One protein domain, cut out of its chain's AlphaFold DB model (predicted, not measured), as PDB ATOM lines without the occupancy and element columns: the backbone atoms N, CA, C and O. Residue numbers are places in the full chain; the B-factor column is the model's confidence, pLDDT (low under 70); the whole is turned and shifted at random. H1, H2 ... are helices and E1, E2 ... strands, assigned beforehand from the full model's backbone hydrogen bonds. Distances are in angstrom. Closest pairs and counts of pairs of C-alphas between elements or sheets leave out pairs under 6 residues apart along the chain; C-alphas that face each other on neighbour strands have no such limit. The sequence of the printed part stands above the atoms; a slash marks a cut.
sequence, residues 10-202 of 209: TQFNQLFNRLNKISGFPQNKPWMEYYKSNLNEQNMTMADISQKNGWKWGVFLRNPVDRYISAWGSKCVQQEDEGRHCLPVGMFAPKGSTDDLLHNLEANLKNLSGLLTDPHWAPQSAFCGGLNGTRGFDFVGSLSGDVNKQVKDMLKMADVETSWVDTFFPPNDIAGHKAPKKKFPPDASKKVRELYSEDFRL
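What this domain is: This is residues 10 to 202 of the 209 residues of the protein "Hypothetical protein" of Alexandrium andersonii (UniProt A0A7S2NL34). Two lobes lie end to end along the longest axis, loosely filled out by long loops. One lobe holds the short two-strand sheet E1 E2 with H7 packed on it, and H8, H1 and H2 follow in a row of contacts; the other holds H3, H9 and H5, with H4 at one end of H3 and H6 near the end of H5. The printed part has 193 residues, with nine named helices and two named strands in the order H1 H2 E1 H3 H4 H5 H6 E2 H7 H8 H9; the strands are parallel. The class is mostly helix, though under half of the residues are in named elements. The whole is compact, with a radius of gyration of the C-alphas of 18.2 A and spans of 52 by 41 by 33 A.

How they stand to each other: H1, residues 10 to 19, and H2, residues 30 to 33, only just touch, with 3 pairs of C-alphas within 8 A; the closest are Gln 14 and Glu 33, 6.9 A. H1 also touches H8, residues 165 to 168, closest at C-alphas Gln 11 and Phe 168, 5.5 A. E1, residues 58 to 61, and E2, residues 139 to 142, are parallel neighbours at 22 degrees, with N 59 and O 139 2.9 A apart and N 141 and O 59 2.8 A apart, within hydrogen-bond range. They form a strand-helix-strand unit, two parallel neighbour strands with helices between them along the chain: H3, residues 64 to 77, H4, residues 80 to 83, H5, residues 98 to 110, and H6, residues 112 to 117. H3, with residues 74 to 76 alone, touches H4 only at the corner by their link, closest at C-alphas Lys 75 and Gly 83, 5.3 A. H5 and H6 are close but not clearly touching; their closest C-alphas, of Asn 108 and Leu 115, are 7.9 A apart. The closest C-alphas of E2 and H7, residues 147 to 157, are Phe 139 and Met 154, 6.2 A. H7 touches H8, closest at C-alphas Asn 148 and Val 165, 6.6 A. H9, residues 186 to 195, touches residues 64 to 68 of H3 alone, closest at C-alphas Val 65 and Val 192, 6.2 A, and only just about perpendicular at 72 degrees. H9 touches H5 through residues 105 to 109 of H5 alone, closest at C-alphas Glu 106 and Ala 188, 7.4 A, at a shallow tilt of 20 degrees, the same way. H3 and H7 are apart. In H1, H5, H6, H7 and H9 every O i to N i+4 pair is within hydrogen-bond range, in H3 9 of 10; H2, H4 and H8 are too short for such a pair.

Where its parts are: H1 begins at C-alpha 10, (62.660, 92.424, 128.302), and is 14.3 A long. E1 measures 10.1 A and E2 10.2 A. H3 measures 18.5 A, H5 18.7 A and H7 15.3 A. H9, 14.3 A, ends at C-alpha 195, (77.994, 77.378, 115.058).

The domain as a whole: The two C-alphas farthest apart, of Lys 52 and Ser 97, are 55.4 A apart. The printed part has no cut. The links H2 to E1, H4 to H5, H6 to E2 and H8 to H9 are long. The mean pLDDT of the printed part is 87.9; residues 27, 29 to 31, 93 to 96, 133 and 174 to 183 are under 70.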
ATOM      1  N   THR A  10      63.892  91.674 128.041       90.44
ATOM      2  CA  THR A  10      62.660  92.424 128.302       90.44
ATOM      3  C   THR A  10      62.256  92.320 129.768       90.44
ATOM      4  O   THR A  10      62.028  93.344 130.404       90.44
ATOM      5  N   GLN A  11      62.244  91.108 130.325       92.62
ATOM      6  CA  GLN A  11      61.894  90.867 131.724       92.62
ATOM      7  C   GLN A  11      62.856  91.582 132.674       92.62
ATOM      8  O   GLN A  11      62.410  92.247 133.606       92.62
ATOM      9  N   PHE A  12      64.168  91.509 132.417       94.81
ATOM     10  CA  PHE A  12      65.158  92.222 133.228       94.81
ATOM     11  C   PHE A  12      65.002  93.740 133.146       94.81
ATOM     12  O   PHE A  12      65.027  94.402 134.179       94.81
ATOM     13  N   ASN A  13      64.798  94.301 131.952       92.69
ATOM     14  CA  ASN A  13      64.563  95.738 131.802       92.69
ATOM     15  C   ASN A  13      63.332  96.191 132.592       92.69
ATOM     16  O   ASN A  13      63.397  97.180 133.316       92.69
ATOM     17  N   GLN A  14      62.227  95.452 132.502       91.50
ATOM     18  CA  GLN A  14      61.009  95.787 133.235       91.50
ATOM     19  C   GLN A  14      61.193  95.662 134.750       91.50
ATOM     20  O   GLN A  14      60.797  96.568 135.485       91.50
ATOM     21  N   LEU A  15      61.857  94.601 135.215       93.94
ATOM     22  CA  LEU A  15      62.215  94.426 136.621       93.94
ATOM     23  C   LEU A  15      63.065  95.598 137.132       93.94
ATOM     24  O   LEU A  15      62.718  96.214 138.138       93.94
ATOM     25  N   PHE A  16      64.139  95.959 136.425       94.81
ATOM     26  CA  PHE A  16      65.007  97.063 136.838       94.81
ATOM     27  C   PHE A  16      64.329  98.426 136.735       94.81
ATOM     28  O   PHE A  16      64.620  99.299 137.548       94.81
ATOM     29  N   ASN A  17      63.411  98.636 135.791       93.50
ATOM     30  CA  ASN A  17      62.600  99.852 135.760       93.50
ATOM     31  C   ASN A  17      61.744  99.967 137.028       93.50
ATOM     32  O   ASN A  17      61.689 101.038 137.627       93.50
ATOM     33  N   ARG A  18      61.111  98.869 137.477       92.69
ATOM     34  CA  ARG A  18      60.327  98.873 138.725       92.69
ATOM     35  C   ARG A  18      61.190  99.119 139.953       92.69
ATOM     36  O   ARG A  18      60.824  99.963 140.766       92.69
ATOM     37  N   LEU A  19      62.339  98.453 140.052       93.69
ATOM     38  CA  LEU A  19      63.281  98.643 141.162       93.69
ATOM     39  C   LEU A  19      63.805 100.087 141.232       93.69
ATOM     40  O   LEU A  19      63.902 100.656 142.316       93.69
ATOM     41  N   ASN A  20      64.023 100.726 140.081       93.31
ATOM     42  CA  ASN A  20      64.426 102.133 139.994       93.31
ATOM     43  C   ASN A  20      63.243 103.118 140.041       93.31
ATOM     44  O   ASN A  20      63.414 104.303 139.762       93.31
ATOM     45  N   LYS A  21      62.034 102.649 140.385       92.50
ATOM     46  CA  LYS A  21      60.806 103.461 140.495       92.50
ATOM     47  C   LYS A  21      60.462 104.232 139.213       92.50
ATOM     48  O   LYS A  21      59.770 105.251 139.253       92.50
ATOM     49  N   ILE A  22      60.893 103.721 138.065       90.56
ATOM     50  CA  ILE A  22      60.579 104.279 136.755       90.56
ATOM     51  C   ILE A  22      59.172 103.811 136.369       90.56
ATOM     52  O   ILE A  22      58.873 102.616 136.301       90.56
ATOM     53  N   SER A  23      58.276 104.769 136.154       83.44
ATOM     54  CA  SER A  23      56.860 104.528 135.873       83.44
ATOM     55  C   SER A  23      56.329 105.505 134.818       83.44
ATOM     56  O   SER A  23      57.075 106.332 134.303       83.44
ATOM     57  N   GLY A  24      55.041 105.395 134.475       74.31
ATOM     58  CA  GLY A  24      54.381 106.330 133.556       74.31
ATOM     59  C   GLY A  24      54.459 105.951 132.076       74.31
ATOM     60  O   GLY A  24      54.209 106.791 131.216       74.31
ATOM     61  N   PHE A  25      54.778 104.697 131.758       75.56
ATOM     62  CA  PHE A  25      54.811 104.249 130.372       75.56
ATOM     63  C   PHE A  25      53.401 103.982 129.837       75.56
ATOM     64  O   PHE A  25      52.623 103.261 130.469       75.56
ATOM     65  N   PRO A  26      53.047 104.541 128.668       70.56
ATOM     66  CA  PRO A  26      51.801 104.220 127.997       70.56
ATOM     67  C   PRO A  26      51.728 102.726 127.677       70.56
ATOM     68  O   PRO A  26      52.615 102.185 127.018       70.56
ATOM     69  N   GLN A  27      50.637 102.072 128.084       69.00
ATOM     70  CA  GLN A  27      50.410 100.641 127.823       69.00
ATOM     71  C   GLN A  27      50.454 100.293 126.326       69.00
ATOM     72  O   GLN A  27      50.799  99.176 125.955       69.00
ATOM     73  N   ASN A  28      50.137 101.253 125.455       72.19
ATOM     74  CA  ASN A  28      50.160 101.090 124.001       72.19
ATOM     75  C   ASN A  28      51.551 101.269 123.368       72.19
ATOM     76  O   ASN A  28      51.675 101.159 122.149       72.19
ATOM     77  N   LYS A  29      52.585 101.569 124.160       69.38
ATOM     78  CA  LYS A  29      53.963 101.765 123.690       69.38
ATOM     79  C   LYS A  29      54.970 101.075 124.623       69.38
ATOM     80  O   LYS A  29      55.853 101.740 125.170       69.38
ATOM     81  N   PRO A  30      54.875  99.742 124.783       66.31
ATOM     82  CA  PRO A  30      55.734  98.981 125.695       66.31
ATOM     83  C   PRO A  30      57.223  99.099 125.345       66.31
ATOM     84  O   PRO A  30      58.076  98.920 126.206       66.31
ATOM     85  N   TRP A  31      57.562  99.468 124.104       69.00
ATOM     86  CA  TRP A  31      58.954  99.689 123.727       69.00
ATOM     87  C   TRP A  31      59.601 100.906 124.401       69.00
ATOM     88  O   TRP A  31      60.822 100.977 124.487       69.00
ATOM     89  N   MET A  32      58.812 101.865 124.896       70.94
ATOM     90  CA  MET A  32      59.353 103.038 125.595       70.94
ATOM     91  C   MET A  32      59.863 102.704 127.000       70.94
ATOM     92  O   MET A  32      60.554 103.526 127.599       70.94
ATOM     93  N   GLU A  33      59.561 101.504 127.504       77.88
ATOM     94  CA  GLU A  33      60.142 100.973 128.738       77.88
ATOM     95  C   GLU A  33      61.589 100.498 128.529       77.88
ATOM     96  O   GLU A  33      62.349 100.388 129.492       77.88
ATOM     97  N   TYR A  34      62.006 100.210 127.289       80.62
ATOM     98  CA  TYR A  34      63.345  99.683 127.047       80.62
ATOM     99  C   TYR A  34      64.427 100.699 127.413       80.62
ATOM    100  O   TYR A  34      64.333 101.889 127.117       80.62
ATOM    101  N   TYR A  35      65.482 100.189 128.051       80.62
ATOM    102  CA  TYR A  35      66.696 100.923 128.403       80.62
ATOM    103  C   TYR A  35      66.509 102.109 129.360       80.62
ATOM    104  O   TYR A  35      67.436 102.893 129.504       80.62
ATOM    105  N   LYS A  36      65.384 102.257 130.067       89.56
ATOM    106  CA  LYS A  36      65.198 103.396 130.987       89.56
ATOM    107  C   LYS A  36      66.004 103.315 132.279       89.56
ATOM    108  O   LYS A  36      66.433 104.342 132.793       89.56
ATOM    109  N   SER A  37      66.334 102.110 132.717       91.06
ATOM    110  CA  SER A  37      67.331 101.882 133.767       91.06
ATOM    111  C   SER A  37      68.781 101.834 133.253       91.06
ATOM    112  O   SER A  37      69.642 101.284 133.937       91.06
ATOM    113  N   ASN A  38      69.081 102.351 132.051       90.75
ATOM    114  CA  ASN A  38      70.465 102.436 131.565       90.75
ATOM    115  C   ASN A  38      71.246 103.576 132.248       90.75
ATOM    116  O   ASN A  38      70.656 104.493 132.809       90.75
ATOM    117  N   LEU A  39      72.579 103.544 132.151       91.06
ATOM    118  CA  LEU A  39      73.464 104.520 132.803       91.06
ATOM    119  C   LEU A  39      73.150 105.975 132.455       91.06
ATOM    120  O   LEU A  39      73.056 106.809 133.351       91.06
ATOM    121  N   ASN A  40      72.943 106.269 131.171       89.56
ATOM    122  CA  ASN A  40      72.702 107.627 130.695       89.56
ATOM    123  C   ASN A  40      71.387 108.184 131.253       89.56
ATOM    124  O   ASN A  40      71.340 109.326 131.695       89.56
ATOM    125  N   GLU A  41      70.331 107.372 131.278       91.62
ATOM    126  CA  GLU A  41      69.018 107.764 131.813       91.62
ATOM    127  C   GLU A  41      69.044 107.939 133.343       91.62
ATOM    128  O   GLU A  41      68.195 108.631 133.897       91.62
ATOM    129  N   GLN A  42      70.031 107.345 134.023       91.00
ATOM    130  CA  GLN A  42      70.255 107.486 135.466       91.00
ATOM    131  C   GLN A  42      71.340 108.523 135.817       91.00
ATOM    132  O   GLN A  42      71.731 108.616 136.978       91.00
ATOM    133  N   ASN A  43      71.833 109.310 134.847       94.06
ATOM    134  CA  ASN A  43      72.943 110.262 135.023       94.06
ATOM    135  C   ASN A  43      74.204 109.629 135.646       94.06
ATOM    136  O   ASN A  43      74.875 110.240 136.477       94.06
ATOM    137  N   MET A  44      74.521 108.400 135.241       94.06
ATOM    138  CA  MET A  44      75.690 107.651 135.696       94.06
ATOM    139  C   MET A  44      76.711 107.467 134.575       94.06
ATOM    140  O   MET A  44      76.377 107.398 133.392       94.06
ATOM    141  N   THR A  45      77.970 107.305 134.959       94.00
ATOM    142  CA  THR A  45      79.081 106.957 134.073       94.00
ATOM    143  C   THR A  45      79.596 105.546 134.367       94.00
ATOM    144  O   THR A  45      79.307 104.950 135.405       94.00
ATOM    145  N   MET A  46      80.430 105.004 133.474       89.31
ATOM    146  CA  MET A  46      81.111 103.723 133.718       89.31
ATOM    147  C   MET A  46      82.025 103.750 134.954       89.31
ATOM    148  O   MET A  46      82.253 102.706 135.559       89.31
ATOM    149  N   ALA A  47      82.548 104.921 135.339       92.44
ATOM    150  CA  ALA A  47      83.377 105.060 136.536       92.44
ATOM    151  C   ALA A  47      82.551 104.916 137.825       92.44
ATOM    152  O   ALA A  47      83.053 104.397 138.826       92.44
ATOM    153  N   ASP A  48      81.280 105.327 137.785       94.25
ATOM    154  CA  ASP A  48      80.360 105.223 138.918       94.25
ATOM    155  C   ASP A  48      79.983 103.763 139.185       94.25
ATOM    156  O   ASP A  48      79.942 103.338 140.342       94.25
ATOM    157  N   ILE A  49      79.806 102.968 138.124       91.62
ATOM    158  CA  ILE A  49      79.383 101.566 138.208       91.62
ATOM    159  C   ILE A  49      80.540 100.567 138.351       91.62
ATOM    160  O   ILE A  49      80.632  99.587 137.622       91.62
ATOM    161  N   SER A  50      81.448 100.802 139.297       91.12
ATOM    162  CA  SER A  50      82.611  99.932 139.531       91.12
ATOM    163  C   SER A  50      82.440  99.012 140.745       91.12
ATOM    164  O   SER A  50      81.763  99.358 141.713       91.12
ATOM    165  N   GLN A  51      83.126  97.860 140.750       91.06
ATOM    166  CA  GLN A  51      83.163  96.966 141.923       91.06
ATOM    167  C   GLN A  51      83.690  97.677 143.179       91.06
ATOM    168  O   GLN A  51      83.208  97.426 144.280       91.06
ATOM    169  N   LYS A  52      84.637  98.614 143.018       93.12
ATOM    170  CA  LYS A  52      85.149  99.459 144.110       93.12
ATOM    171  C   LYS A  52      84.039 100.294 144.758       93.12
ATOM    172  O   LYS A  52      84.070 100.505 145.966       93.12
ATOM    173  N   ASN A  53      83.061 100.726 143.969       94.94
ATOM    174  CA  ASN A  53      81.893 101.472 144.435       94.94
ATOM    175  C   ASN A  53      80.749 100.543 144.882       94.94
ATOM    176  O   ASN A  53      79.610 100.985 144.994       94.94
ATOM    177  N   GLY A  54      81.028  99.254 145.105       94.06
ATOM    178  CA  GLY A  54      80.056  98.274 145.588       94.06
ATOM    179  C   GLY A  54      79.169  97.655 144.507       94.06
ATOM    180  O   GLY A  54      78.304  96.848 144.840       94.06
ATOM    181  N   TRP A  55      79.374  97.979 143.225       94.56
ATOM    182  CA  TRP A  55      78.548  97.419 142.154       94.56
ATOM    183  C   TRP A  55      78.775  95.922 141.973       94.56
ATOM    184  O   TRP A  55      79.910  95.443 141.956       94.56
ATOM    185  N   LYS A  56      77.663  95.208 141.782       95.69
ATOM    186  CA  LYS A  56      77.623  93.776 141.494       95.69
ATOM    187  C   LYS A  56      77.317  93.525 140.029       95.69
ATOM    188  O   LYS A  56      76.394  94.110 139.453       95.69
ATOM    189  N   TRP A  57      78.075  92.621 139.426       94.38
ATOM    190  CA  TRP A  57      77.941  92.269 138.020       94.38
ATOM    191  C   TRP A  57      77.274  90.908 137.884       94.38
ATOM    192  O   TRP A  57      77.840  89.885 138.249       94.38
ATOM    193  N   GLY A  58      76.063  90.897 137.333       95.50
ATOM    194  CA  GLY A  58      75.325  89.673 137.030       95.50
ATOM    195  C   GLY A  58      75.230  89.409 135.531       95.50
ATOM    196  O   GLY A  58      75.000  90.347 134.759       95.50
ATOM    197  N   VAL A  59      75.340  88.147 135.126       96.31
ATOM    198  CA  VAL A  59      75.015  87.665 133.776       96.31
ATOM    199  C   VAL A  59      74.104  86.447 133.870       96.31
ATOM    200  O   VAL A  59      74.265  85.615 134.756       96.31
ATOM    201  N   PHE A  60      73.146  86.339 132.952       96.06
ATOM    202  CA  PHE A  60      72.374  85.117 132.748       96.06
ATOM    203  C   PHE A  60      72.715  84.542 131.381       96.06
ATOM    204  O   PHE A  60      72.664  85.250 130.373       96.06
ATOM    205  N   LEU A  61      73.060  83.261 131.358       95.56
ATOM    206  CA  LEU A  61      73.346  82.504 130.150       95.56
ATOM    207  C   LEU A  61      72.120  81.700 129.732       95.56
ATOM    208  O   LEU A  61      71.233  81.404 130.533       95.56
ATOM    209  N   ARG A  62      72.066  81.328 128.457       94.38
ATOM    210  CA  ARG A  62      71.008  80.476 127.918       94.38
ATOM    211  C   ARG A  62      71.635  79.372 127.093       94.38
ATOM    212  O   ARG A  62      72.673  79.581 126.466       94.38
ATOM    213  N   ASN A  63      70.993  78.207 127.061       94.00
ATOM    214  CA  ASN A  63      71.382  77.158 126.128       94.00
ATOM    215  C   ASN A  63      71.440  77.751 124.701       94.00
ATOM    216  O   ASN A  63      70.434  78.315 124.257       94.00
ATOM    217  N   PRO A  64      72.571  77.647 123.977       94.94
ATOM    218  CA  PRO A  64      72.714  78.309 122.680       94.94
ATOM    219  C   PRO A  64      71.664  77.885 121.646       94.94
ATOM    220  O   PRO A  64      71.233  78.712 120.844       94.94
ATOM    221  N   VAL A  65      71.182  76.635 121.699       93.69
ATOM    222  CA  VAL A  65      70.100  76.165 120.816       93.69
ATOM    223  C   VAL A  65      68.782  76.851 121.158       93.69
ATOM    224  O   VAL A  65      68.112  77.362 120.262       93.69
ATOM    225  N   ASP A  66      68.426  76.939 122.440       92.31
ATOM    226  CA  ASP A  66      67.206  77.634 122.863       92.31
ATOM    227  C   ASP A  66      67.275  79.138 122.566       92.31
ATOM    228  O   ASP A  66      66.266  79.742 122.190       92.31
ATOM    229  N   ARG A  67      68.464  79.748 122.699       94.19
ATOM    230  CA  ARG A  67      68.708  81.154 122.340       94.19
ATOM    231  C   ARG A  67      68.474  81.380 120.847       94.19
ATOM    232  O   ARG A  67      67.717  82.278 120.483       94.19
ATOM    233  N   TYR A  68      69.042  80.523 119.999       94.88
ATOM    234  CA  TYR A  68      68.848  80.582 118.552       94.88
ATOM    235  C   TYR A  68      67.376  80.385 118.158       94.88
ATOM    236  O   TYR A  68      66.831  81.176 117.391       94.88
ATOM    237  N   ILE A  69      66.689  79.386 118.723       91.94
ATOM    238  CA  ILE A  69      65.255  79.155 118.469       91.94
ATOM    239  C   ILE A  69      64.428  80.375 118.889       91.94
ATOM    240  O   ILE A  69      63.486  80.762 118.195       91.94
ATOM    241  N   SER A  70      64.788  81.008 120.006       92.12
ATOM    242  CA  SER A  70      64.157  82.247 120.452       92.12
ATOM    243  C   SER A  70      64.380  83.394 119.467       92.12
ATOM    244  O   SER A  70      63.448  84.164 119.244       92.12
ATOM    245  N   ALA A  71      65.574  83.524 118.879       93.88
ATOM    246  CA  ALA A  71      65.855  84.512 117.838       93.88
ATOM    247  C   ALA A  71      65.046  84.234 116.568       93.88
ATOM    248  O   ALA A  71      64.323  85.112 116.103       93.88
ATOM    249  N   TRP A  72      65.066  82.992 116.086       92.25
ATOM    250  CA  TRP A  72      64.291  82.531 114.935       92.25
ATOM    251  C   TRP A  72      62.794  82.797 115.085       92.25
ATOM    252  O   TRP A  72      62.168  83.426 114.230       92.25
ATOM    253  N   GLY A  73      62.222  82.378 116.213       89.50
ATOM    254  CA  GLY A  73      60.804  82.558 116.497       89.50
ATOM    255  C   GLY A  73      60.377  84.027 116.555       89.50
ATOM    256  O   GLY A  73      59.249  84.339 116.181       89.50
ATOM    257  N   SER A  74      61.249  84.930 117.006       90.31
ATOM    258  CA  SER A  74      60.926  86.357 117.121       90.31
ATOM    259  C   SER A  74      61.199  87.120 115.817       90.31
ATOM    260  O   SER A  74      60.321  87.828 115.330       90.31
ATOM    261  N   LYS A  75      62.368  86.927 115.192       91.19
ATOM    262  CA  LYS A  75      62.792  87.714 114.023       91.19
ATOM    263  C   LYS A  75      62.275  87.174 112.694       91.19
ATOM    264  O   LYS A  75      61.925  87.968 111.831       91.19
ATOM    265  N   CYS A  76      62.170  85.855 112.534       89.31
ATOM    266  CA  CYS A  76      61.780  85.240 111.259       89.31
ATOM    267  C   CYS A  76      60.326  84.774 111.201       89.31
ATOM    268  O   CYS A  76      59.717  84.835 110.135       89.31
ATOM    269  N   VAL A  77      59.766  84.324 112.331       87.44
ATOM    270  CA  VAL A  77      58.381  83.820 112.392       87.44
ATOM    271  C   VAL A  77      57.402  84.922 112.802       87.44
ATOM    272  O   VAL A  77      56.419  85.164 112.108       87.44
ATOM    273  N   GLN A  78      57.661  85.605 113.922       86.88
ATOM    274  CA  GLN A  78      56.820  86.718 114.387       86.88
ATOM    275  C   GLN A  78      57.112  88.038 113.661       86.88
ATOM    276  O   GLN A  78      56.297  88.950 113.743       86.88
ATOM    277  N   GLN A  79      58.236  88.119 112.941       88.81
ATOM    278  CA  GLN A  79      58.663  89.302 112.187       88.81
ATOM    279  C   GLN A  79      58.745  90.567 113.057       88.81
ATOM    280  O   GLN A  79      58.375  91.661 112.632       88.81
ATOM    281  N   GLU A  80      59.254  90.428 114.286       87.75
ATOM    282  CA  GLU A  80      59.630  91.591 115.094       87.75
ATOM    283  C   GLU A  80      60.602  92.500 114.331       87.75
ATOM    284  O   GLU A  80      61.409  92.025 113.527       87.75
ATOM    285  N   ASP A  81      60.531  93.804 114.603       88.31
ATOM    286  CA  ASP A  81      61.312  94.844 113.916       88.31
ATOM    287  C   ASP A  81      61.131  94.831 112.395       88.31
ATOM    288  O   ASP A  81      62.084  95.076 111.648       88.31
ATOM    289  N   GLU A  82      59.912  94.509 111.950       88.81
ATOM    290  CA  GLU A  82      59.549  94.362 110.535       88.81
ATOM    291  C   GLU A  82      60.374  93.257 109.847       88.81
ATOM    292  O   GLU A  82      60.636  93.288 108.647       88.81
ATOM    293  N   GLY A  83      60.847  92.292 110.647       87.88
ATOM    294  CA  GLY A  83      61.663  91.162 110.223       87.88
ATOM    295  C   GLY A  83      63.035  91.543 109.651       87.88
ATOM    296  O   GLY A  83      63.709  90.693 109.071       87.88
ATOM    297  N   ARG A  84      63.503  92.784 109.844       90.56
ATOM    298  CA  ARG A  84      64.820  93.255 109.359       90.56
ATOM    299  C   ARG A  84      65.997  92.414 109.862       90.56
ATOM    300  O   ARG A  84      67.045  92.389 109.229       90.56
ATOM    301  N   HIS A  85      65.797  91.710 110.972       92.75
ATOM    302  CA  HIS A  85      66.772  90.809 111.582       92.75
ATOM    303  C   HIS A  85      66.579  89.341 111.182       92.75
ATOM    304  O   HIS A  85      67.294  88.478 111.682       92.75
ATOM    305  N   CYS A  86      65.620  89.010 110.313       91.88
ATOM    306  CA  CYS A  86      65.569  87.684 109.717       91.88
ATOM    307  C   CYS A  86      66.580  87.605 108.580       91.88
ATOM    308  O   CYS A  86      66.519  88.393 107.640       91.88
ATOM    309  N   LEU A  87      67.523  86.671 108.677       91.12
ATOM    310  CA  LEU A  87      68.638  86.586 107.745       91.12
ATOM    311  C   LEU A  87      68.507  85.379 106.803       91.12
ATOM    312  O   LEU A  87      68.170  84.298 107.279       91.12
ATOM    313  N   PRO A  88      68.837  85.528 105.506       87.12
ATOM    314  CA  PRO A  88      69.012  86.807 104.809       87.12
ATOM    315  C   PRO A  88      67.706  87.625 104.782       87.12
ATOM    316  O   PRO A  88      66.610  87.067 104.837       87.12
ATOM    317  N   VAL A  89      67.836  88.954 104.715       83.00
ATOM    318  CA  VAL A  89      66.693  89.884 104.763       83.00
ATOM    319  C   VAL A  89      65.681  89.542 103.671       83.00
ATOM    320  O   VAL A  89      66.053  89.291 102.527       83.00
ATOM    321  N   GLY A  90      64.396  89.530 104.028       73.31
ATOM    322  CA  GLY A  90      63.308  89.189 103.111       73.31
ATOM    323  C   GLY A  90      62.951  87.701 103.070       73.31
ATOM    324  O   GLY A  90      61.895  87.363 102.540       73.31
ATOM    325  N   MET A  91      63.748  86.810 103.679       71.81
ATOM    326  CA  MET A  91      63.379  85.398 103.873       71.81
ATOM    327  C   MET A  91      62.520  85.203 105.122       71.81
ATOM    328  O   MET A  91      62.854  84.451 106.040       71.81
ATOM    329  N   PHE A  92      61.392  85.904 105.172       75.31
ATOM    330  CA  PHE A  92      60.416  85.695 106.231       75.31
ATOM    331  C   PHE A  92      59.836  84.299 106.112       75.31
ATOM    332  O   PHE A  92      59.541  83.837 105.011       75.31
ATOM    333  N   ALA A  93      59.597  83.655 107.248       63.78
ATOM    334  CA  ALA A  93      58.674  82.545 107.282       63.78
ATOM    335  C   ALA A  93      57.290  83.129 107.591       63.78
ATOM    336  O   ALA A  93      56.978  83.349 108.766       63.78
ATOM    337  N   PRO A  94      56.448  83.444 106.578       62.62
ATOM    338  CA  PRO A  94      55.046  83.741 106.848       62.62
ATOM    339  C   PRO A  94      54.418  82.552 107.594       62.62
ATOM    340  O   PRO A  94      55.056  81.518 107.798       62.62
ATOM    341  N   LYS A  95      53.147  82.649 107.994       61.41
ATOM    342  CA  LYS A  95      52.369  81.496 108.495       61.41
ATOM    343  C   LYS A  95      52.141  80.438 107.383       61.41
ATOM    344  O   LYS A  95      51.005  80.056 107.127       61.41
ATOM    345  N   GLY A  96      53.194  80.053 106.670       61.78
ATOM    346  CA  GLY A  96      53.234  79.101 105.579       61.78
ATOM    347  C   GLY A  96      53.318  77.669 106.084       61.78
ATOM    348  O   GLY A  96      53.081  77.370 107.261       61.78
ATOM    349  N   SER A  97      53.631  76.775 105.154       76.06
ATOM    350  CA  SER A  97      53.741  75.347 105.418       76.06
ATOM    351  C   SER A  97      54.941  75.030 106.322       76.06
ATOM    352  O   SER A  97      55.851  75.842 106.502       76.06
ATOM    353  N   THR A  98      54.958  73.833 106.914       80.00
ATOM    354  CA  THR A  98      56.140  73.343 107.647       80.00
ATOM    355  C   THR A  98      57.391  73.374 106.765       80.00
ATOM    356  O   THR A  98      58.461  73.705 107.263       80.00
ATOM    357  N   ASP A  99      57.248  73.109 105.467       82.50
ATOM    358  CA  ASP A  99      58.366  73.070 104.524       82.50
ATOM    359  C   ASP A  99      58.971  74.460 104.294       82.50
ATOM    360  O   ASP A  99      60.193  74.592 104.285       82.50
ATOM    361  N   ASP A 100      58.151  75.516 104.240       82.31
ATOM    362  CA  ASP A 100      58.641  76.901 104.133       82.31
ATOM    363  C   ASP A 100      59.432  77.317 105.383       82.31
ATOM    364  O   ASP A 100      60.484  77.955 105.293       82.31
ATOM    365  N   LEU A 101      58.957  76.916 106.572       83.12
ATOM    366  CA  LEU A 101      59.668  77.168 107.831       83.12
ATOM    367  C   LEU A 101      61.039  76.484 107.841       83.12
ATOM    368  O   LEU A 101      62.013  77.081 108.296       83.12
ATOM    369  N   LEU A 102      61.109  75.244 107.350       84.19
ATOM    370  CA  LEU A 102      62.349  74.476 107.265       84.19
ATOM    371  C   LEU A 102      63.307  75.061 106.228       84.19
ATOM    372  O   LEU A 102      64.483  75.254 106.531       84.19
ATOM    373  N   HIS A 103      62.801  75.408 105.045       87.00
ATOM    374  CA  HIS A 103      63.590  76.017 103.982       87.00
ATOM    375  C   HIS A 103      64.242  77.326 104.443       87.00
ATOM    376  O   HIS A 103      65.454  77.509 104.299       87.00
ATOM    377  N   ASN A 104      63.464  78.211 105.070       87.62
ATOM    378  CA  ASN A 104      63.981  79.491 105.549       87.62
ATOM    379  C   ASN A 104      64.953  79.312 106.722       87.62
ATOM    380  O   ASN A 104      65.945  80.036 106.808       87.62
ATOM    381  N   LEU A 105      64.714  78.333 107.602       89.50
ATOM    382  CA  LEU A 105      65.644  77.995 108.682       89.50
ATOM    383  C   LEU A 105      67.001  77.547 108.123       89.50
ATOM    384  O   LEU A 105      68.053  77.985 108.590       89.50
ATOM    385  N   GLU A 106      66.999  76.692 107.102       90.31
ATOM    386  CA  GLU A 106      68.231  76.264 106.445       90.31
ATOM    387  C   GLU A 106      68.954  77.411 105.741       90.31
ATOM    388  O   GLU A 106      70.184  77.476 105.794       90.31
ATOM    389  N   ALA A 107      68.216  78.302 105.077       90.81
ATOM    390  CA  ALA A 107      68.792  79.474 104.433       90.81
ATOM    391  C   ALA A 107      69.429  80.427 105.455       90.81
ATOM    392  O   ALA A 107      70.533  80.926 105.229       90.81
ATOM    393  N   ASN A 108      68.793  80.602 106.615       92.44
ATOM    394  CA  ASN A 108      69.343  81.374 107.722       92.44
ATOM    395  C   ASN A 108      70.649  80.776 108.245       92.44
ATOM    396  O   ASN A 108      71.653  81.481 108.306       92.44
ATOM    397  N   LEU A 109      70.678  79.467 108.511       92.75
ATOM    398  CA  LEU A 109      71.890  78.761 108.952       92.75
ATOM    399  C   LEU A 109      73.032  78.789 107.925       92.75
ATOM    400  O   LEU A 109      74.183  78.576 108.295       92.75
ATOM    401  N   LYS A 110      72.746  79.044 106.643       93.44
ATOM    402  CA  LYS A 110      73.773  79.227 105.603       93.44
ATOM    403  C   LYS A 110      74.348  80.650 105.583       93.44
ATOM    404  O   LYS A 110      75.438  80.844 105.052       93.44
ATOM    405  N   ASN A 111      73.671  81.637 106.172       91.06
ATOM    406  CA  ASN A 111      74.101  83.038 106.185       91.06
ATOM    407  C   ASN A 111      74.992  83.371 107.396       91.06
ATOM    408  O   ASN A 111      74.691  84.256 108.198       91.06
ATOM    409  N   LEU A 112      76.102  82.645 107.540       89.69
ATOM    410  CA  LEU A 112      76.957  82.723 108.728       89.69
ATOM    411  C   LEU A 112      77.505  84.133 108.996       89.69
ATOM    412  O   LEU A 112      77.526  84.574 110.141       89.69
ATOM    413  N   SER A 113      77.916  84.864 107.956       90.25
ATOM    414  CA  SER A 113      78.454  86.224 108.109       90.25
ATOM    415  C   SER A 113      77.412  87.208 108.647       90.25
ATOM    416  O   SER A 113      77.725  88.024 109.513       90.25
ATOM    417  N   GLY A 114      76.163  87.107 108.184       90.75
ATOM    418  CA  GLY A 114      75.062  87.898 108.721       90.75
ATOM    419  C   GLY A 114      74.758  87.528 110.174       90.75
ATOM    420  O   GLY A 114      74.634  88.408 111.021       90.75
ATOM    421  N   LEU A 115      74.697  86.228 110.483       91.25
ATOM    422  CA  LEU A 115      74.396  85.755 111.839       91.25
ATOM    423  C   LEU A 115      75.428  86.228 112.870       91.25
ATOM    424  O   LEU A 115      75.077  86.541 113.999       91.25
ATOM    425  N   LEU A 116      76.708  86.296 112.512       90.31
ATOM    426  CA  LEU A 116      77.743  86.702 113.466       90.31
ATOM    427  C   LEU A 116      77.824  88.222 113.680       90.31
ATOM    428  O   LEU A 116      78.429  88.655 114.657       90.31
ATOM    429  N   THR A 117      77.231  89.025 112.793       92.06
ATOM    430  CA  THR A 117      77.276  90.499 112.865       92.06
ATOM    431  C   THR A 117      76.002  91.124 113.424       92.06
ATOM    432  O   THR A 117      76.043  92.246 113.928       92.06
ATOM    433  N   ASP A 118      74.879  90.410 113.384       95.19
ATOM    434  CA  ASP A 118      73.626  90.857 113.982       95.19
ATOM    435  C   ASP A 118      73.533  90.396 115.453       95.19
ATOM    436  O   ASP A 118      73.637  89.197 115.736       95.19
ATOM    437  N   PRO A 119      73.313  91.315 116.415       95.75
ATOM    438  CA  PRO A 119      73.328  90.990 117.839       95.75
ATOM    439  C   PRO A 119      72.267  89.956 118.242       95.75
ATOM    440  O   PRO A 119      72.466  89.229 119.207       95.75
ATOM    441  N   HIS A 120      71.165  89.805 117.508       95.44
ATOM    442  CA  HIS A 120      70.161  88.790 117.845       95.44
ATOM    443  C   HIS A 120      70.651  87.355 117.621       95.44
ATOM    444  O   HIS A 120      70.074  86.416 118.176       95.44
ATOM    445  N   TRP A 121      71.696  87.196 116.809       96.19
ATOM    446  CA  TRP A 121      72.253  85.916 116.387       96.19
ATOM    447  C   TRP A 121      73.706  85.737 116.825       96.19
ATOM    448  O   TRP A 121      74.164  84.599 116.914       96.19
ATOM    449  N   ALA A 122      74.420  86.821 117.137       95.94
ATOM    450  CA  ALA A 122      75.800  86.785 117.599       95.94
ATOM    451  C   ALA A 122      75.962  85.851 118.813       95.94
ATOM    452  O   ALA A 122      75.059  85.797 119.654       95.94
ATOM    453  N   PRO A 123      77.079  85.104 118.924       95.56
ATOM    454  CA  PRO A 123      77.341  84.212 120.054       95.56
ATOM    455  C   PRO A 123      77.271  84.976 121.382       95.56
ATOM    456  O   PRO A 123      77.714  86.120 121.464       95.56
ATOM    457  N   GLN A 124      76.743  84.352 122.441       95.12
ATOM    458  CA  GLN A 124      76.628  85.014 123.749       95.12
ATOM    459  C   GLN A 124      78.010  85.388 124.302       95.12
ATOM    460  O   GLN A 124      78.156  86.419 124.952       95.12
ATOM    461  N   SER A 125      79.045  84.614 123.964       94.81
ATOM    462  CA  SER A 125      80.444  84.911 124.285       94.81
ATOM    463  C   SER A 125      80.985  86.216 123.689       94.81
ATOM    464  O   SER A 125      81.976  86.718 124.215       94.81
ATOM    465  N   ALA A 126      80.348  86.794 122.663       94.56
ATOM    466  CA  ALA A 126      80.741  88.081 122.080       94.56
ATOM    467  C   ALA A 126      80.190  89.303 122.839       94.56
ATOM    468  O   ALA A 126      80.561  90.439 122.538       94.56
ATOM    469  N   PHE A 127      79.308  89.102 123.820       94.69
ATOM    470  CA  PHE A 127      78.707  90.192 124.583       94.69
ATOM    471  C   PHE A 127      79.576  90.617 125.767       94.69
ATOM    472  O   PHE A 127      80.416  89.868 126.263       94.69
ATOM    473  N   CYS A 128      79.336  91.843 126.244       91.50
ATOM    474  CA  CYS A 128      79.868  92.361 127.510       91.50
ATOM    475  C   CYS A 128      81.402  92.332 127.627       91.50
ATOM    476  O   CYS A 128      81.936  92.106 128.708       91.50
ATOM    477  N   GLY A 129      82.106  92.571 126.515       87.75
ATOM    478  CA  GLY A 129      83.572  92.556 126.470       87.75
ATOM    479  C   GLY A 129      84.185  91.153 126.418       87.75
ATOM    480  O   GLY A 129      85.403  91.021 126.517       87.75
ATOM    481  N   GLY A 130      83.357  90.122 126.238       87.31
ATOM    482  CA  GLY A 130      83.761  88.725 126.228       87.31
ATOM    483  C   GLY A 130      83.365  88.006 127.515       87.31
ATOM    484  O   GLY A 130      83.544  88.518 128.615       87.31
ATOM    485  N   LEU A 131      82.865  86.776 127.391       87.56
ATOM    486  CA  LEU A 131      82.468  85.947 128.541       87.56
ATOM    487  C   LEU A 131      83.537  84.927 128.963       87.56
ATOM    488  O   LEU A 131      83.202  83.905 129.560       87.56
ATOM    489  N   ASN A 132      84.816  85.165 128.648       76.31
ATOM    490  CA  ASN A 132      85.903  84.203 128.865       76.31
ATOM    491  C   ASN A 132      86.001  83.774 130.346       76.31
ATOM    492  O   ASN A 132      86.527  84.498 131.194       76.31
ATOM    493  N   GLY A 133      85.433  82.606 130.658       64.38
ATOM    494  CA  GLY A 133      85.364  82.043 132.007       64.38
ATOM    495  C   GLY A 133      84.511  82.834 133.006       64.38
ATOM    496  O   GLY A 133      84.724  82.678 134.206       64.38
ATOM    497  N   THR A 134      83.602  83.712 132.546       76.19
ATOM    498  CA  THR A 134      82.740  84.583 133.390       76.19
ATOM    499  C   THR A 134      83.488  85.366 134.476       76.19
ATOM    500  O   THR A 134      82.924  85.787 135.486       76.19
ATOM    501  N   ARG A 135      84.789  85.574 134.274       79.94
ATOM    502  CA  ARG A 135      85.656  86.247 135.230       79.94
ATOM    503  C   ARG A 135      85.241  87.714 135.319       79.94
ATOM    504  O   ARG A 135      85.219  88.404 134.308       79.94
ATOM    505  N   GLY A 136      84.922  88.178 136.524       86.88
ATOM    506  CA  GLY A 136      84.459  89.548 136.767       86.88
ATOM    507  C   GLY A 136      82.951  89.680 136.981       86.88
ATOM    508  O   GLY A 136      82.505  90.756 137.365       86.88
ATOM    509  N   PHE A 137      82.180  88.602 136.807       93.88
ATOM    510  CA  PHE A 137      80.796  88.551 137.267       93.88
ATOM    511  C   PHE A 137      80.737  88.049 138.712       93.88
ATOM    512  O   PHE A 137      81.326  87.024 139.046       93.88
ATOM    513  N   ASP A 138      80.017  88.777 139.562       95.06
ATOM    514  CA  ASP A 138      79.667  88.353 140.918       95.06
ATOM    515  C   ASP A 138      78.578  87.266 140.886       95.06
ATOM    516  O   ASP A 138      78.553  86.387 141.744       95.06
ATOM    517  N   PHE A 139      77.699  87.307 139.877       96.06
ATOM    518  CA  PHE A 139      76.625  86.337 139.683       96.06
ATOM    519  C   PHE A 139      76.591  85.819 138.243       96.06
ATOM    520  O   PHE A 139      76.537  86.595 137.286       96.06
ATOM    521  N   VAL A 140      76.541  84.497 138.094       96.06
ATOM    522  CA  VAL A 140      76.315  83.817 136.815       96.06
ATOM    523  C   VAL A 140      75.095  82.926 136.988       96.06
ATOM    524  O   VAL A 140      75.123  82.004 137.794       96.06
ATOM    525  N   GLY A 141      74.022  83.220 136.259       95.31
ATOM    526  CA  GLY A 141      72.791  82.431 136.243       95.31
ATOM    527  C   GLY A 141      72.564  81.726 134.912       95.31
ATOM    528  O   GLY A 141      73.217  82.015 133.907       95.31
ATOM    529  N   SER A 142      71.578  80.839 134.894       94.19
ATOM    530  CA  SER A 142      71.066  80.160 133.709       94.19
ATOM    531  C   SER A 142      69.580  80.458 133.516       94.19
ATOM    532  O   SER A 142      68.805  80.464 134.468       94.19
ATOM    533  N   LEU A 143      69.140  80.630 132.269       93.06
ATOM    534  CA  LEU A 143      67.716  80.656 131.901       93.06
ATOM    535  C   LEU A 143      67.119  79.249 131.741       93.06
ATOM    536  O   LEU A 143      66.263  79.008 130.888       93.06
ATOM    537  N   SER A 144      67.596  78.319 132.562       89.62
ATOM    538  CA  SER A 144      67.071  76.971 132.763       89.62
ATOM    539  C   SER A 144      66.813  76.748 134.255       89.62
ATOM    540  O   SER A 144      67.333  77.490 135.089       89.62
ATOM    541  N   GLY A 145      66.023  75.725 134.588       90.25
ATOM    542  CA  GLY A 145      65.665  75.432 135.977       90.25
ATOM    543  C   GLY A 145      64.784  76.522 136.597       90.25
ATOM    544  O   GLY A 145      63.959  77.132 135.911       90.25
ATOM    545  N   ASP A 146      64.958  76.766 137.896       93.25
ATOM    546  CA  ASP A 146      64.217  77.791 138.638       93.25
ATOM    547  C   ASP A 146      64.843  79.183 138.430       93.25
ATOM    548  O   ASP A 146      65.679  79.661 139.205       93.25
ATOM    549  N   VAL A 147      64.460  79.836 137.329       93.94
ATOM    550  CA  VAL A 147      64.934  81.189 136.990       93.94
ATOM    551  C   VAL A 147      64.440  82.223 138.007       93.94
ATOM    552  O   VAL A 147      65.174  83.160 138.317       93.94
ATOM    553  N   ASN A 148      63.240  82.049 138.576       96.12
ATOM    554  CA  ASN A 148      62.708  82.937 139.614       96.12
ATOM    555  C   ASN A 148      63.658  82.994 140.811       96.12
ATOM    556  O   ASN A 148      64.106  84.076 141.202       96.12
ATOM    557  N   LYS A 149      64.008  81.824 141.357       96.06
ATOM    558  CA  LYS A 149      64.934  81.715 142.483       96.06
ATOM    559  C   LYS A 149      66.297  82.306 142.143       96.06
ATOM    560  O   LYS A 149      66.815  83.092 142.930       96.06
ATOM    561  N   GLN A 150      66.848  82.010 140.965       96.19
ATOM    562  CA  GLN A 150      68.137  82.570 140.542       96.19
ATOM    563  C   GLN A 150      68.120  84.104 140.474       96.19
ATOM    564  O   GLN A 150      69.065  84.748 140.924       96.19
ATOM    565  N   VAL A 151      67.045  84.713 139.960       96.88
ATOM    566  CA  VAL A 151      66.908  86.179 139.938       96.88
ATOM    567  C   VAL A 151      66.787  86.739 141.358       96.88
ATOM    568  O   VAL A 151      67.421  87.750 141.661       96.88
ATOM    569  N   LYS A 152      66.042  86.076 142.255       97.88
ATOM    570  CA  LYS A 152      65.986  86.457 143.679       97.88
ATOM    571  C   LYS A 152      67.364  86.389 144.334       97.88
ATOM    572  O   LYS A 152      67.723  87.307 145.064       97.88
ATOM    573  N   ASP A 153      68.129  85.339 144.067       97.44
ATOM    574  CA  ASP A 153      69.469  85.151 144.624       97.44
ATOM    575  C   ASP A 153      70.451  86.211 144.089       97.44
ATOM    576  O   ASP A 153      71.197  86.801 144.873       97.44
ATOM    577  N   MET A 154      70.378  86.550 142.793       97.56
ATOM    578  CA  MET A 154      71.141  87.662 142.207       97.56
ATOM    579  C   MET A 154      70.816  89.002 142.884       97.56
ATOM    580  O   MET A 154      71.726  89.767 143.195       97.56
ATOM    581  N   LEU A 155      69.535  89.314 143.106       97.69
ATOM    582  CA  LEU A 155      69.136  90.579 143.735       97.69
ATOM    583  C   LEU A 155      69.529  90.643 145.214       97.69
ATOM    584  O   LEU A 155      70.031  91.670 145.662       97.69
ATOM    585  N   LYS A 156      69.382  89.539 145.959       97.69
ATOM    586  CA  LYS A 156      69.833  89.447 147.357       97.69
ATOM    587  C   LYS A 156      71.335  89.682 147.498       97.69
ATOM    588  O   LYS A 156      71.754  90.339 148.442       97.69
ATOM    589  N   MET A 157      72.145  89.195 146.554       96.38
ATOM    590  CA  MET A 157      73.591  89.458 146.528       96.38
ATOM    591  C   MET A 157      73.921  90.958 146.443       96.38
ATOM    592  O   MET A 157      74.975  91.384 146.915       96.38
ATOM    593  N   ALA A 158      73.035  91.748 145.839       95.62
ATOM    594  CA  ALA A 158      73.159  93.196 145.718       95.62
ATOM    595  C   ALA A 158      72.386  93.970 146.805       95.62
ATOM    596  O   ALA A 158      72.277  95.186 146.692       95.62
ATOM    597  N   ASP A 159      71.847  93.286 147.823       96.38
ATOM    598  CA  ASP A 159      70.989  93.869 148.869       96.38
ATOM    599  C   ASP A 159      69.760  94.617 148.307       96.38
ATOM    600  O   ASP A 159      69.346  95.671 148.789       96.38
ATOM    601  N   VAL A 160      69.176  94.075 147.234       96.50
ATOM    602  CA  VAL A 160      67.998  94.635 146.558       96.50
ATOM    603  C   VAL A 160      66.746  93.828 146.904       96.50
ATOM    604  O   VAL A 160      66.778  92.598 146.996       96.50
ATOM    605  N   GLU A 161      65.612  94.517 147.065       96.06
ATOM    606  CA  GLU A 161      64.326  93.864 147.307       96.06
ATOM    607  C   GLU A 161      63.919  92.912 146.168       96.06
ATOM    608  O   GLU A 161      64.236  93.113 144.997       96.06
ATOM    609  N   THR A 162      63.169  91.863 146.508       97.88
ATOM    610  CA  THR A 162      62.808  90.791 145.560       97.88
ATOM    611  C   THR A 162      61.311  90.700 145.266       97.88
ATOM    612  O   THR A 162      60.885  89.802 144.541       97.88
ATOM    613  N   SER A 163      60.509  91.631 145.793       96.62
ATOM    614  CA  SER A 163      59.040  91.609 145.702       96.62
ATOM    615  C   SER A 163      58.528  91.597 144.253       96.62
ATOM    616  O   SER A 163      57.539  90.940 143.938       96.62
ATOM    617  N   TRP A 164      59.252  92.255 143.344       96.31
ATOM    618  CA  TRP A 164      58.906  92.342 141.925       96.31
ATOM    619  C   TRP A 164      59.306  91.119 141.096       96.31
ATOM    620  O   TRP A 164      58.856  90.992 139.956       96.31
ATOM    621  N   VAL A 165      60.128  90.206 141.626       96.56
ATOM    622  CA  VAL A 165      60.645  89.079 140.831       96.56
ATOM    623  C   VAL A 165      59.513  88.164 140.371       96.56
ATOM    624  O   VAL A 165      59.486  87.794 139.202       96.56
ATOM    625  N   ASP A 166      58.530  87.882 141.226       95.62
ATOM    626  CA  ASP A 166      57.399  87.004 140.883       95.62
ATOM    627  C   ASP A 166      56.511  87.579 139.768       95.62
ATOM    628  O   ASP A 166      55.825  86.830 139.078       95.62
ATOM    629  N   THR A 167      56.552  88.899 139.554       92.69
ATOM    630  CA  THR A 167      55.814  89.563 138.469       92.69
ATOM    631  C   THR A 167      56.477  89.332 137.109       92.69
ATOM    632  O   THR A 167      55.786  89.091 136.122       92.69
ATOM    633  N   PHE A 168      57.811  89.411 137.037       92.88
ATOM    634  CA  PHE A 168      58.551  89.373 135.764       92.88
ATOM    635  C   PHE A 168      59.165  88.008 135.446       92.88
ATOM    636  O   PHE A 168      59.389  87.683 134.280       92.88
ATOM    637  N   PHE A 169      59.406  87.203 136.476       94.44
ATOM    638  CA  PHE A 169      59.942  85.850 136.407       94.44
ATOM    639  C   PHE A 169      59.080  84.930 137.275       94.44
ATOM    640  O   PHE A 169      59.560  84.461 138.296       94.44
ATOM    641  N   PRO A 170      57.801  84.698 136.958       94.00
ATOM    642  CA  PRO A 170      56.919  83.884 137.798       94.00
ATOM    643  C   PRO A 170      57.476  82.458 138.022       94.00
ATOM    644  O   PRO A 170      57.997  81.856 137.085       94.00
ATOM    645  N   PRO A 171      57.336  81.875 139.227       90.44
ATOM    646  CA  PRO A 171      57.995  80.613 139.606       90.44
ATOM    647  C   PRO A 171      57.556  79.391 138.785       90.44
ATOM    648  O   PRO A 171      58.295  78.420 138.681       90.44
ATOM    649  N   ASN A 172      56.366  79.439 138.181       85.81
ATOM    650  CA  ASN A 172      55.787  78.329 137.422       85.81
ATOM    651  C   ASN A 172      55.697  78.607 135.914       85.81
ATOM    652  O   ASN A 172      54.998  77.877 135.209       85.81
ATOM    653  N   ASP A 173      56.352  79.658 135.405       79.19
ATOM    654  CA  ASP A 173      56.356  79.938 133.969       79.19
ATOM    655  C   ASP A 173      57.753  80.247 133.433       79.19
ATOM    656  O   ASP A 173      58.583  80.894 134.069       79.19
ATOM    657  N   ILE A 174      57.993  79.802 132.204       69.81
ATOM    658  CA  ILE A 174      59.196  80.157 131.461       69.81
ATOM    659  C   ILE A 174      58.910  81.496 130.794       69.81
ATOM    660  O   ILE A 174      58.204  81.557 129.783       69.81
ATOM    661  N   ALA A 175      59.453  82.568 131.363       62.69
ATOM    662  CA  ALA A 175      59.307  83.898 130.797       62.69
ATOM    663  C   ALA A 175      60.032  84.010 129.438       62.69
ATOM    664  O   ALA A 175      61.189  83.611 129.292       62.69
ATOM    665  N   GLY A 176      59.342  84.560 128.435       64.56
ATOM    666  CA  GLY A 176      59.859  84.772 127.078       64.56
ATOM    667  C   GLY A 176      58.948  84.203 125.989       64.56
ATOM    668  O   GLY A 176      57.958  83.526 126.266       64.56
ATOM    669  N   HIS A 177      59.271  84.480 124.720       60.03
ATOM    670  CA  HIS A 177      58.513  83.927 123.597       60.03
ATOM    671  C   HIS A 177      58.632  82.400 123.620       60.03
ATOM    672  O   HIS A 177      59.687  81.840 123.313       60.03
ATOM    673  N   LYS A 178      57.530  81.722 123.956       60.72
ATOM    674  CA  LYS A 178      57.354  80.293 123.702       60.72
ATOM    675  C   LYS A 178      57.270  80.130 122.190       60.72
ATOM    676  O   LYS A 178      56.180  80.085 121.625       60.72
ATOM    677  N   ALA A 179      58.421  80.086 121.517       54.69
ATOM    678  CA  ALA A 179      58.453  79.564 120.162       54.69
ATOM    679  C   ALA A 179      57.756  78.197 120.231       54.69
ATOM    680  O   ALA A 179      58.061  77.417 121.145       54.69
ATOM    681  N   PRO A 180      56.767  77.921 119.366       54.66
ATOM    682  CA  PRO A 180      56.108  76.633 119.389       54.66
ATOM    683  C   PRO A 180      57.208  75.581 119.307       54.66
ATOM    684  O   PRO A 180      57.981  75.583 118.351       54.66
ATOM    685  N   LYS A 181      57.286  74.690 120.307       54.31
ATOM    686  CA  LYS A 181      58.184  73.523 120.312       54.31
ATOM    687  C   LYS A 181      57.774  72.511 119.225       54.31
ATOM    688  O   LYS A 181      57.844  71.302 119.430       54.31
ATOM    689  N   LYS A 182      57.303  72.978 118.061       57.06
ATOM    690  CA  LYS A 182      57.365  72.198 116.832       57.06
ATOM    691  C   LYS A 182      58.821  71.774 116.703       57.06
ATOM    692  O   LYS A 182      59.715  72.598 116.878       57.06
ATOM    693  N   LYS A 183      59.029  70.470 116.527       62.56
ATOM    694  CA  LYS A 183      60.343  69.835 116.596       62.56
ATOM    695  C   LYS A 183      61.303  70.586 115.676       62.56
ATOM    696  O   LYS A 183      61.188  70.487 114.459       62.56
ATOM    697  N   PHE A 184      62.208  71.358 116.272       77.44
ATOM    698  CA  PHE A 184      63.347  71.903 115.556       77.44
ATOM    699  C   PHE A 184      64.106  70.697 114.981       77.44
ATOM    700  O   PHE A 184      64.349  69.748 115.737       77.44
ATOM    701  N   PRO A 185      64.389  70.649 113.669       83.56
ATOM    702  CA  PRO A 185      64.978  69.465 113.061       83.56
ATOM    703  C   PRO A 185      66.279  69.071 113.765       83.56
ATOM    704  O   PRO A 185      67.094  69.958 114.041       83.56
ATOM    705  N   PRO A 186      66.523  67.773 114.022       85.19
ATOM    706  CA  PRO A 186      67.769  67.320 114.641       85.19
ATOM    707  C   PRO A 186      69.024  67.844 113.925       85.19
ATOM    708  O   PRO A 186      69.960  68.308 114.579       85.19
ATOM    709  N   ASP A 187      69.009  67.867 112.590       88.31
ATOM    710  CA  ASP A 187      70.124  68.368 111.779       88.31
ATOM    711  C   ASP A 187      70.357  69.872 111.956       88.31
ATOM    712  O   ASP A 187      71.501  70.329 112.009       88.31
ATOM    713  N   ALA A 188      69.286  70.653 112.117       88.75
ATOM    714  CA  ALA A 188      69.392  72.074 112.418       88.75
ATOM    715  C   ALA A 188      69.977  72.286 113.822       88.75
ATOM    716  O   ALA A 188      70.875  73.107 113.992       88.75
ATOM    717  N   SER A 189      69.543  71.509 114.826       90.19
ATOM    718  CA  SER A 189      70.128  71.573 116.174       90.19
ATOM    719  C   SER A 189      71.624  71.274 116.163       90.19
ATOM    720  O   SER A 189      72.376  71.943 116.870       90.19
ATOM    721  N   LYS A 190      72.070  70.296 115.368       93.06
ATOM    722  CA  LYS A 190      73.494  69.974 115.227       93.06
ATOM    723  C   LYS A 190      74.282  71.152 114.644       93.06
ATOM    724  O   LYS A 190      75.269  71.558 115.247       93.06
ATOM    725  N   LYS A 191      73.801  71.756 113.553       93.06
ATOM    726  CA  LYS A 191      74.436  72.940 112.941       93.06
ATOM    727  C   LYS A 191      74.513  74.124 113.903       93.06
ATOM    728  O   LYS A 191      75.543  74.780 113.984       93.06
ATOM    729  N   VAL A 192      73.451  74.377 114.670       94.19
ATOM    730  CA  VAL A 192      73.444  75.426 115.704       94.19
ATOM    731  C   VAL A 192      74.484  75.125 116.789       94.19
ATOM    732  O   VAL A 192      75.199  76.023 117.221       94.19
ATOM    733  N   ARG A 193      74.624  73.863 117.216       94.88
ATOM    734  CA  ARG A 193      75.660  73.466 118.185       94.88
ATOM    735  C   ARG A 193      77.076  73.680 117.666       94.88
ATOM    736  O   ARG A 193      77.925  74.117 118.432       94.88
ATOM    737  N   GLU A 194      77.315  73.378 116.395       94.94
ATOM    738  CA  GLU A 194      78.599  73.632 115.738       94.94
ATOM    739  C   GLU A 194      78.872  75.138 115.627       94.94
ATOM    740  O   GLU A 194      79.951  75.589 115.996       94.94
ATOM    741  N   LEU A 195      77.876  75.925 115.207       94.69
ATOM    742  CA  LEU A 195      77.994  77.378 115.058       94.69
ATOM    743  C   LEU A 195      78.298  78.092 116.384       94.69
ATOM    744  O   LEU A 195      79.089  79.030 116.413       94.69
ATOM    745  N   TYR A 196      77.680  77.648 117.478       95.44
ATOM    746  CA  TYR A 196      77.837  78.245 118.807       95.44
ATOM    747  C   TYR A 196      78.665  77.371 119.754       95.44
ATOM    748  O   TYR A 196      78.435  77.383 120.964       95.44
ATOM    749  N   SER A 197      79.621  76.598 119.233       95.12
ATOM    750  CA  SER A 197      80.395  75.635 120.031       95.12
ATOM    751  C   SER A 197      81.116  76.273 121.221       95.12
ATOM    752  O   SER A 197      81.200  75.662 122.284       95.12
ATOM    753  N   GLU A 198      81.599  77.509 121.071       92.75
ATOM    754  CA  GLU A 198      82.248  78.250 122.159       92.75
ATOM    755  C   GLU A 198      81.268  78.621 123.276       92.75
ATOM    756  O   GLU A 198      81.610  78.542 124.454       92.75
ATOM    757  N   ASP A 199      80.017  78.940 122.937       94.38
ATOM    758  CA  ASP A 199      79.006  79.282 123.936       94.38
ATOM    759  C   ASP A 199      78.634  78.075 124.815       94.38
ATOM    760  O   ASP A 199      78.244  78.260 125.967       94.38
ATOM    761  N   PHE A 200      78.782  76.846 124.301       93.25
ATOM    762  CA  PHE A 200      78.601  75.609 125.074       93.25
ATOM    763  C   PHE A 200      79.724  75.345 126.083       93.25
ATOM    764  O   PHE A 200      79.557  74.497 126.956       93.25
ATOM    765  N   ARG A 201      80.858  76.046 125.971       92.88
ATOM    766  CA  ARG A 201      81.973  75.956 126.926       92.88
ATOM    767  C   ARG A 201      81.869  76.980 128.049       92.88
ATOM    768  O   ARG A 201      82.693  76.960 128.961       92.88
ATOM    769  N   LEU A 202      80.900  77.893 127.978       91.88
ATOM    770  CA  LEU A 202      80.706  78.878 129.030       91.88
ATOM    771  C   LEU A 202      80.272  78.180 130.323       91.88
ATOM    772  O   LEU A 202      79.479  77.235 130.267       91.88
TER     773      LEU A 202